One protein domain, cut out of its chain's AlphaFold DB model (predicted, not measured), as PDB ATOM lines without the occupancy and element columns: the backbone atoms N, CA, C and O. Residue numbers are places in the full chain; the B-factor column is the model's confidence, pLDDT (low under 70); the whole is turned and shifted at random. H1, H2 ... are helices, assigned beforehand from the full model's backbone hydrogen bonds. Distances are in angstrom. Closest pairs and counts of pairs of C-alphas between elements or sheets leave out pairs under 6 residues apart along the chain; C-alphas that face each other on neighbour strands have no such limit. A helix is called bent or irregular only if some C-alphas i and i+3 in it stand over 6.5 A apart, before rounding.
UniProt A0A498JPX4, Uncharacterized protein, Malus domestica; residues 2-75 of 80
ATOM      1  N   ILE A   2     109.129  43.831  83.237       58.69
ATOM      2  CA  ILE A   2     108.498  44.469  84.412       58.69
ATOM      3  C   ILE A   2     109.554  45.053  85.377       58.69
ATOM      4  O   ILE A   2     109.371  46.133  85.922       58.69
ATOM      5  N   HIS A   3     110.714  44.397  85.514       58.25
ATOM      6  CA  HIS A   3     111.771  44.832  86.439       58.25
ATOM      7  C   HIS A   3     112.439  46.172  86.089       58.25
ATOM      8  O   HIS A   3     112.796  46.913  86.996       58.25
ATOM      9  N   GLY A   4     112.586  46.507  84.802       62.22
ATOM     10  CA  GLY A   4     113.222  47.769  84.395       62.22
ATOM     11  C   GLY A   4     112.366  49.009  84.681       62.22
ATOM     12  O   GLY A   4     112.911  50.070  84.960       62.22
ATOM     13  N   HIS A   5     111.036  48.866  84.659       65.88
ATOM     14  CA  HIS A   5     110.107  49.961  84.953       65.88
ATOM     15  C   HIS A   5     110.117  50.310  86.445       65.88
ATOM     16  O   HIS A   5     110.313  51.462  86.808       65.88
ATOM     17  N   VAL A   6     110.032  49.282  87.299       69.00
ATOM     18  CA  VAL A   6     110.096  49.422  88.765       69.00
ATOM     19  C   VAL A   6     111.434  50.022  89.214       69.00
ATOM     20  O   VAL A   6     111.484  50.804  90.158       69.00
ATOM     21  N   GLN A   7     112.530  49.694  88.523       77.06
ATOM     22  CA  GLN A   7     113.847  50.255  88.825       77.06
ATOM     23  C   GLN A   7     113.940  51.750  88.486       77.06
ATOM     24  O   GLN A   7     114.534  52.504  89.250       77.06
ATOM     25  N   LEU A   8     113.359  52.186  87.364       80.94
ATOM     26  CA  LEU A   8     113.349  53.599  86.982       80.94
ATOM     27  C   LEU A   8     112.478  54.435  87.930       80.94
ATOM     28  O   LEU A   8     112.896  55.518  88.330       80.94
ATOM     29  N   GLU A   9     111.307  53.921  88.315       81.44
ATOM     30  CA  GLU A   9     110.416  54.567  89.287       81.44
ATOM     31  C   GLU A   9     111.118  54.771  90.634       81.44
ATOM     32  O   GLU A   9     111.171  55.891  91.130       81.44
ATOM     33  N   ALA A  10     111.772  53.731  91.164       82.25
ATOM     34  CA  ALA A  10     112.519  53.830  92.417       82.25
ATOM     35  C   ALA A  10     113.683  54.842  92.352       82.25
ATOM     36  O   ALA A  10     113.970  55.521  93.337       82.25
ATOM     37  N   VAL A  11     114.355  54.963  91.199       91.75
ATOM     38  CA  VAL A  11     115.419  55.965  90.993       91.75
ATOM     39  C   VAL A  11     114.844  57.380  90.969       91.75
ATOM     40  O   VAL A  11     115.414  58.276  91.588       91.75
ATOM     41  N   LEU A  12     113.721  57.591  90.280       92.81
ATOM     42  CA  LEU A  12     113.058  58.894  90.235       92.81
ATOM     43  C   LEU A  12     112.553  59.318  91.617       92.81
ATOM     44  O   LEU A  12     112.773  60.465  92.000       92.81
ATOM     45  N   ASP A  13     111.956  58.402  92.379       94.00
ATOM     46  CA  ASP A  13     111.507  58.667  93.750       94.00
ATOM     47  C   ASP A  13     112.676  59.066  94.658       94.00
ATOM     48  O   ASP A  13     112.562  60.022  95.427       94.00
ATOM     49  N   GLY A  14     113.824  58.393  94.527       94.62
ATOM     50  CA  GLY A  14     115.049  58.767  95.236       94.62
ATOM     51  C   GLY A  14     115.524  60.182  94.886       94.62
ATOM     52  O   GLY A  14     115.772  60.987  95.779       94.62
ATOM     53  N   ILE A  15     115.564  60.527  93.595       93.94
ATOM     54  CA  ILE A  15     115.955  61.872  93.139       93.94
ATOM     55  C   ILE A  15     114.983  62.938  93.664       93.94
ATOM     56  O   ILE A  15     115.412  64.002  94.109       93.94
ATOM     57  N   LEU A  16     113.673  62.675  93.624       95.25
ATOM     58  CA  LEU A  16     112.661  63.603  94.135       95.25
ATOM     59  C   LEU A  16     112.784  63.800  95.647       95.25
ATOM     60  O   LEU A  16     112.632  64.925  96.128       95.25
ATOM     61  N   TRP A  17     113.087  62.732  96.385       95.94
ATOM     62  CA  TRP A  17     113.354  62.806  97.816       95.94
ATOM     63  C   TRP A  17     114.576  63.678  98.121       95.94
ATOM     64  O   TRP A  17     114.493  64.573  98.963       95.94
ATOM     65  N   ASP A  18     115.679  63.481  97.397       96.12
ATOM     66  CA  ASP A  18     116.900  64.273  97.564       96.12
ATOM     67  C   ASP A  18     116.663  65.754  97.244       96.12
ATOM     68  O   ASP A  18     117.081  66.631  98.004       96.12
ATOM     69  N   ILE A  19     115.932  66.049  96.161       94.62
ATOM     70  CA  ILE A  19     115.512  67.417  95.835       94.62
ATOM     71  C   ILE A  19     114.711  67.999  97.000       94.62
ATOM     72  O   ILE A  19     115.025  69.098  97.451       94.62
ATOM     73  N   HIS A  20     113.718  67.272  97.518       94.56
ATOM     74  CA  HIS A  20     112.889  67.752  98.622       94.56
ATOM     75  C   HIS A  20     113.704  68.039  99.888       94.56
ATOM     76  O   HIS A  20     113.499  69.067 100.534       94.56
ATOM     77  N   LEU A  21     114.662  67.174 100.221       95.69
ATOM     78  CA  LEU A  21     115.555  67.369 101.358       95.69
ATOM     79  C   LEU A  21     116.428  68.621 101.186       95.69
ATOM     80  O   LEU A  21     116.549  69.421 102.111       95.69
ATOM     81  N   LEU A  22     117.001  68.823  99.996       95.00
ATOM     82  CA  LEU A  22     117.799  70.013  99.692       95.00
ATOM     83  C   LEU A  22     116.956  71.288  99.729       95.00
ATOM     84  O   LEU A  22     117.443  72.323 100.174       95.00
ATOM     85  N   GLN A  23     115.684  71.224  99.329       95.06
ATOM     86  CA  GLN A  23     114.804  72.388  99.384       95.06
ATOM     87  C   GLN A  23     114.638  72.948 100.796       95.06
ATOM     88  O   GLN A  23     114.512  74.158 100.951       95.06
ATOM     89  N   GLN A  24     114.674  72.091 101.819       95.19
ATOM     90  CA  GLN A  24     114.545  72.509 103.217       95.19
ATOM     91  C   GLN A  24     115.734  73.352 103.709       95.19
ATOM     92  O   GLN A  24     115.648  73.956 104.775       95.19
ATOM     93  N   GLN A  25     116.835  73.407 102.951       96.62
ATOM     94  CA  GLN A  25     118.031  74.189 103.284       96.62
ATOM     95  C   GLN A  25     117.968  75.644 102.790       96.62
ATOM     96  O   GLN A  25     118.865  76.426 103.099       96.62
ATOM     97  N   PHE A  26     116.935  76.017 102.028       93.94
ATOM     98  CA  PHE A  26     116.783  77.349 101.444       93.94
ATOM     99  C   PHE A  26     115.430  77.955 101.821       93.94
ATOM    100  O   PHE A  26     114.414  77.265 101.832       93.94
ATOM    101  N   ASP A  27     115.391  79.270 102.044       94.38
ATOM    102  CA  ASP A  27     114.152  79.971 102.413       94.38
ATOM    103  C   ASP A  27     113.091  79.939 101.297       94.38
ATOM    104  O   ASP A  27     111.889  79.922 101.563       94.38
ATOM    105  N   ALA A  28     113.524  79.945 100.029       92.75
ATOM    106  CA  ALA A  28     112.646  79.855  98.866       92.75
ATOM    107  C   ALA A  28     113.384  79.327  97.626       92.75
ATOM    108  O   ALA A  28     114.475  79.790  97.295       92.75
ATOM    109  N   ILE A  29     112.742  78.421  96.880       92.69
ATOM    110  CA  ILE A  29     113.227  77.889  95.595       92.69
ATOM    111  C   ILE A  29     112.117  77.986  94.550       92.69
ATOM    112  O   ILE A  29     110.944  77.756  94.843       92.69
ATOM    113  N   LYS A  30     112.493  78.303  93.308       93.75
ATOM    114  CA  LYS A  30     111.603  78.286  92.143       93.75
ATOM    115  C   LYS A  30     112.196  77.390  91.065       93.75
ATOM    116  O   LYS A  30     113.357  77.554  90.707       93.75
ATOM    117  N   PHE A  31     111.380  76.498  90.515       90.81
ATOM    118  CA  PHE A  31     111.740  75.713  89.337       90.81
ATOM    119  C   PHE A  31     111.180  76.386  88.091       90.81
ATOM    120  O   PHE A  31     109.993  76.705  88.032       90.81
ATOM    121  N   LEU A  32     112.042  76.603  87.102       92.56
ATOM    122  CA  LEU A  32     111.687  77.225  85.834       92.56
ATOM    123  C   LEU A  32     112.188  76.352  84.691       92.56
ATOM    124  O   LEU A  32     113.320  75.870  84.708       92.56
ATOM    125  N   TYR A  33     111.343  76.171  83.680       91.00
ATOM    126  CA  TYR A  33     111.777  75.574  82.427       91.00
ATOM    127  C   TYR A  33     112.625  76.576  81.643       91.00
ATOM    128  O   TYR A  33     112.231  77.730  81.477       91.00
ATOM    129  N   THR A  34     113.757  76.109  81.122       87.25
ATOM    130  CA  THR A  34     114.653  76.892  80.267       87.25
ATOM    131  C   THR A  34     114.956  76.085  79.002       87.25
ATOM    132  O   THR A  34     115.298  74.905  79.116       87.25
ATOM    133  N   PRO A  35     114.830  76.665  77.791       89.81
ATOM    134  CA  PRO A  35     115.230  75.989  76.562       89.81
ATOM    135  C   PRO A  35     116.709  75.597  76.599       89.81
ATOM    136  O   PRO A  35     117.534  76.331  77.136       89.81
ATOM    137  N   ARG A  36     117.070  74.491  75.938       88.25
ATOM    138  CA  ARG A  36     118.464  74.017  75.848       88.25
ATOM    139  C   ARG A  36     119.455  75.097  75.399       88.25
ATOM    140  O   ARG A  36     120.560  75.146  75.919       88.25
ATOM    141  N   ALA A  37     119.050  75.953  74.459       85.75
ATOM    142  CA  ALA A  37     119.878  77.043  73.939       85.75
ATOM    143  C   ALA A  37     120.222  78.121  74.986       85.75
ATOM    144  O   ALA A  37     121.119  78.915  74.757       85.75
ATOM    145  N   CYS A  38     119.507  78.158  76.111       84.56
ATOM    146  CA  CYS A  38     119.743  79.087  77.217       84.56
ATOM    147  C   CYS A  38     120.341  78.383  78.450       84.56
ATOM    148  O   CYS A  38     120.377  78.966  79.527       84.56
ATOM    149  N   ASN A  39     120.728  77.109  78.322       88.12
ATOM    150  CA  ASN A  39     121.341  76.309  79.384       88.12
ATOM    151  C   ASN A  39     122.456  75.421  78.803       88.12
ATOM    152  O   ASN A  39     122.581  74.236  79.139       88.12
ATOM    153  N   GLU A  40     123.204  75.967  77.843       90.12
ATOM    154  CA  GLU A  40     124.141  75.211  77.017       90.12
ATOM    155  C   GLU A  40     125.257  74.589  77.863       90.12
ATOM    156  O   GLU A  40     125.519  73.389  77.723       90.12
ATOM    157  N   ALA A  41     125.830  75.349  78.804       90.69
ATOM    158  CA  ALA A  41     126.882  74.870  79.702       90.69
ATOM    159  C   ALA A  41     126.481  73.579  80.440       90.69
ATOM    160  O   ALA A  41     127.213  72.587  80.408       90.69
ATOM    161  N   THR A  42     125.281  73.542  81.028       91.12
ATOM    162  CA  THR A  42     124.760  72.361  81.741       91.12
ATOM    163  C   THR A  42     124.654  71.145  80.822       91.12
ATOM    164  O   THR A  42     125.014  70.027  81.200       91.12
ATOM    165  N   HIS A  43     124.187  71.342  79.587       93.00
ATOM    166  CA  HIS A  43     124.089  70.258  78.614       93.00
ATOM    167  C   HIS A  43     125.464  69.743  78.167       93.00
ATOM    168  O   HIS A  43     125.627  68.531  77.996       93.00
ATOM    169  N   LEU A  44     126.450  70.628  77.989       92.94
ATOM    170  CA  LEU A  44     127.819  70.243  77.642       92.94
ATOM    171  C   LEU A  44     128.494  69.469  78.779       92.94
ATOM    172  O   LEU A  44     129.083  68.421  78.521       92.94
ATOM    173  N   VAL A  45     128.324  69.909  80.030       91.75
ATOM    174  CA  VAL A  45     128.770  69.188  81.235       91.75
ATOM    175  C   VAL A  45     128.190  67.779  81.280       91.75
ATOM    176  O   VAL A  45     128.940  66.806  81.370       91.75
ATOM    177  N   ALA A  46     126.866  67.649  81.150       92.25
ATOM    178  CA  ALA A  46     126.206  66.349  81.165       92.25
ATOM    179  C   ALA A  46     126.714  65.439  80.033       92.25
ATOM    180  O   ALA A  46     126.992  64.260  80.258       92.25
ATOM    181  N   SER A  47     126.895  65.987  78.826       93.44
ATOM    182  CA  SER A  47     127.441  65.250  77.682       93.44
ATOM    183  C   SER A  47     128.883  64.796  77.921       93.44
ATOM    184  O   SER A  47     129.212  63.639  77.649       93.44
ATOM    185  N   TYR A  48     129.730  65.674  78.460       92.25
ATOM    186  CA  TYR A  48     131.122  65.371  78.768       92.25
ATOM    187  C   TYR A  48     131.232  64.250  79.803       92.25
ATOM    188  O   TYR A  48     131.885  63.245  79.530       92.25
ATOM    189  N   VAL A  49     130.557  64.380  80.950       90.88
ATOM    190  CA  VAL A  49     130.626  63.392  82.040       90.88
ATOM    191  C   VAL A  49     130.034  62.053  81.608       90.88
ATOM    192  O   VAL A  49     130.604  61.013  81.917       90.88
ATOM    193  N   THR A  50     128.957  62.058  80.817       92.88
ATOM    194  CA  THR A  50     128.386  60.822  80.252       92.88
ATOM    195  C   THR A  50     129.376  60.117  79.324       92.88
ATOM    196  O   THR A  50     129.476  58.893  79.339       92.88
ATOM    197  N   ARG A  51     130.117  60.878  78.509       93.75
ATOM    198  CA  ARG A  51     131.084  60.330  77.549       93.75
ATOM    199  C   ARG A  51     132.365  59.839  78.218       93.75
ATOM    200  O   ARG A  51     132.886  58.801  77.829       93.75
ATOM    201  N   VAL A  52     132.910  60.621  79.146       91.88
ATOM    202  CA  VAL A  52     134.199  60.333  79.793       91.88
ATOM    203  C   VAL A  52     134.025  59.335  80.939       91.88
ATOM    204  O   VAL A  52     134.904  58.507  81.164       91.88
ATOM    205  N   GLY A  53     132.882  59.374  81.629       90.75
ATOM    206  CA  GLY A  53     132.648  58.626  82.860       90.75
ATOM    207  C   GLY A  53     133.512  59.129  84.021       90.75
ATOM    208  O   GLY A  53     134.280  60.078  83.877       90.75
ATOM    209  N   GLY A  54     133.403  58.480  85.180       88.06
ATOM    210  CA  GLY A  54     134.210  58.803  86.363       88.06
ATOM    211  C   GLY A  54     133.712  60.003  87.175       88.06
ATOM    212  O   GLY A  54     132.635  60.544  86.931       88.06
ATOM    213  N   SER A  55     134.502  60.383  88.180       84.94
ATOM    214  CA  SER A  55     134.243  61.533  89.049       84.94
ATOM    215  C   SER A  55     135.127  62.698  88.621       84.94
ATOM    216  O   SER A  55     136.337  62.531  88.464       84.94
ATOM    217  N   HIS A  56     134.510  63.861  88.419       82.88
ATOM    218  CA  HIS A  56     135.179  65.086  87.992       82.88
ATOM    219  C   HIS A  56     134.950  66.172  89.038       82.88
ATOM    220  O   HIS A  56     133.839  66.326  89.542       82.88
ATOM    221  N   THR A  57     135.992  66.941  89.336       83.56
ATOM    222  CA  THR A  57     135.922  68.135  90.182       83.56
ATOM    223  C   THR A  57     136.595  69.264  89.418       83.56
ATOM    224  O   THR A  57     137.731  69.107  88.975       83.56
ATOM    225  N   TRP A  58     135.883  70.372  89.227       81.50
ATOM    226  CA  TRP A  58     136.347  71.500  88.411       81.50
ATOM    227  C   TRP A  58     136.616  72.767  89.223       81.50
ATOM    228  O   TRP A  58     136.775  73.836  88.645       81.50
ATOM    229  N   ASP A  59     136.739  72.651  90.548       74.75
ATOM    230  CA  ASP A  59     137.133  73.769  91.408       74.75
ATOM    231  C   ASP A  59     138.551  74.246  91.038       74.75
ATOM    232  O   ASP A  59     139.558  73.639  91.403       74.75
ATOM    233  N   GLY A  60     138.620  75.332  90.263       69.81
ATOM    234  CA  GLY A  60     139.853  76.024  89.867       69.81
ATOM    235  C   GLY A  60     140.518  75.553  88.565       69.81
ATOM    236  O   GLY A  60     141.373  76.272  88.053       69.81
ATOM    237  N   PHE A  61     140.130  74.402  88.002       75.25
ATOM    238  CA  PHE A  61     140.699  73.857  86.756       75.25
ATOM    239  C   PHE A  61     139.617  73.280  85.844       75.25
ATOM    240  O   PHE A  61     139.600  72.090  85.518       75.25
ATOM    241  N   GLU A  62     138.677  74.129  85.450       83.25
ATOM    242  CA  GLU A  62     137.654  73.730  84.498       83.25
ATOM    243  C   GLU A  62     138.213  73.565  83.074       83.25
ATOM    244  O   GLU A  62     139.193  74.216  82.697       83.25
ATOM    245  N   PRO A  63     137.609  72.689  82.253       87.81
ATOM    246  CA  PRO A  63     137.947  72.611  80.843       87.81
ATOM    247  C   PRO A  63     137.718  73.958  80.149       87.81
ATOM    248  O   PRO A  63     136.706  74.610  80.387       87.81
ATOM    249  N   GLU A  64     138.594  74.320  79.212       89.44
ATOM    250  CA  GLU A  64     138.500  75.584  78.463       89.44
ATOM    251  C   GLU A  64     137.120  75.796  77.812       89.44
ATOM    252  O   GLU A  64     136.589  76.905  77.795       89.44
ATOM    253  N   TRP A  65     136.499  74.719  77.320       89.62
ATOM    254  CA  TRP A  65     135.158  74.789  76.746       89.62
ATOM    255  C   TRP A  65     134.100  75.219  77.773       89.62
ATOM    256  O   TRP A  65     133.187  75.945  77.402       89.62
ATOM    257  N   LEU A  66     134.222  74.812  79.044       90.06
ATOM    258  CA  LEU A  66     133.252  75.151  80.088       90.06
ATOM    259  C   LEU A  66     133.342  76.637  80.429       90.06
ATOM    260  O   LEU A  66     132.321  77.320  80.409       90.06
ATOM    261  N   PHE A  67     134.562  77.142  80.630       86.81
ATOM    262  CA  PHE A  67     134.810  78.565  80.858       86.81
ATOM    263  C   PHE A  67     134.233  79.423  79.725       86.81
ATOM    264  O   PHE A  67     133.479  80.365  79.968       86.81
ATOM    265  N   ASN A  68     134.540  79.071  78.471       88.38
ATOM    266  CA  ASN A  68     134.097  79.833  77.306       88.38
ATOM    267  C   ASN A  68     132.570  79.821  77.144       88.38
ATOM    268  O   ASN A  68     131.986  80.864  76.848       88.38
ATOM    269  N   THR A  69     131.912  78.675  77.357       89.00
ATOM    270  CA  THR A  69     130.444  78.599  77.303       89.00
ATOM    271  C   THR A  69     129.808  79.408  78.426       89.00
ATOM    272  O   THR A  69     128.883  80.167  78.162       89.00
ATOM    273  N   LEU A  70     130.321  79.312  79.657       86.25
ATOM    274  CA  LEU A  70     129.808  80.105  80.773       86.25
ATOM    275  C   LEU A  70     129.968  81.601  80.498       86.25
ATOM    276  O   LEU A  70     128.990  82.332  80.603       86.25
ATOM    277  N   ALA A  71     131.158  82.050  80.084       83.62
ATOM    278  CA  ALA A  71     131.427  83.451  79.758       83.62
ATOM    279  C   ALA A  71     130.491  83.993  78.662       83.62
ATOM    280  O   ALA A  71     130.016  85.129  78.761       83.62
ATOM    281  N   PHE A  72     130.191  83.169  77.653       81.44
ATOM    282  CA  PHE A  72     129.214  83.488  76.616       81.44
ATOM    283  C   PHE A  72     127.785  83.582  77.176       81.44
ATOM    284  O   PHE A  72     127.112  84.583  76.930       81.44
ATOM    285  N   ASP A  73     127.348  82.602  77.976       75.56
ATOM    286  CA  ASP A  73     126.003  82.545  78.573       75.56
ATOM    287  C   ASP A  73     125.723  83.745  79.494       75.56
ATOM    288  O   ASP A  73     124.635  84.323  79.462       75.56
ATOM    289  N   VAL A  74     126.708  84.175  80.291       69.62
ATOM    290  CA  VAL A  74     126.568  85.357  81.161       69.62
ATOM    291  C   VAL A  74     126.788  86.686  80.429       69.62
ATOM    292  O   VAL A  74     126.716  87.748  81.051       69.62
ATOM    293  N   ASN A  75     127.039  86.653  79.113       64.88
ATOM    294  CA  ASN A  75     127.380  87.813  78.287       64.88
ATOM    295  C   ASN A  75     128.481  88.684  78.922       64.88
ATOM    296  O   ASN A  75     128.512  89.910  78.763       64.88
TER     297      ASN A  75
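This is residues 2 to 75 of the 80 residues of an uncharacterized protein of Malus domestica (UniProt A0A498JPX4). A long single helix, H1, sticks out on its own, joined by a long link to a small helical hairpin of H2 and H3, in which H3 packs on residues 40 to 45 of H2 alone and the rest of H2, residues 46 to 52, stands free. The whole is open: H1 touches neither of the other helices, and residues 2 to 36, with H1 among them, stand free. The printed part has 74 residues with three named helices, in the order H1, H2, H3 along the chain, and no named strand; its class is all helix. It is loose, with a radius of gyration of the C-alphas of 16.1 A, and its C-alphas span 42 by 35 by 25 A along the three main axes.

The longest helix, H1, residues 3 to 23, touches no helix. H2, residues 40 to 52, is apart from H1, with no C-alpha of the one within 8 A of the other. H3, residues 64 to 73, is apart from H1 by the same measure. H2 and H3 touch, with 8 pairs of C-alphas within 8 A, and their closest C-alphas are those of Ala 41 and Thr 69, 5.7 A apart. H2 touches H3 with residues 40 to 45 alone. The lines of H2 and H3 stand at a shallow tilt of 22 degrees and they run opposite ways, a helical hairpin. Their centres are 12.7 A apart. Residues 46 to 57, of which 46 to 52 belong to H2, stand free. In H1, H2 and H3 every O i to N i+4 pair is within hydrogen-bond range.

H1 has 21 residues, His 3 to Gln 23, and begins with C-alpha 3 at (111.771, 44.832, 86.439). It measures 30.6 A from first to last C-alpha and ends with C-alpha 23 at (114.804, 72.388, 99.384). H2 has 13 residues, Glu 40 to Val 52, and measures 18.2 A. H3 has 10 residues, Glu 64 to Asp 73, measures 14.3 A, and ends with C-alpha 73 at (126.003, 82.545, 78.573). No helix is bent or irregular.

The two C-alphas farthest apart are those of Ile 2 and Asn 75, the first and last printed residues, at 47.7 A. The printed part runs from residue 2 to residue 75 with no cut. The link from H1 to H2 is long, with 16 residues, 24 to 39, whose C-alphas lie 10 to 21 A from the mean of the C-alphas. The link from H2 to H3 is long too, with 11 residues. The mean pLDDT of the printed part is 86.7, and the model's confidence is low, under 70, at residues 2 to 6, residue 60 and residues 74 to 75.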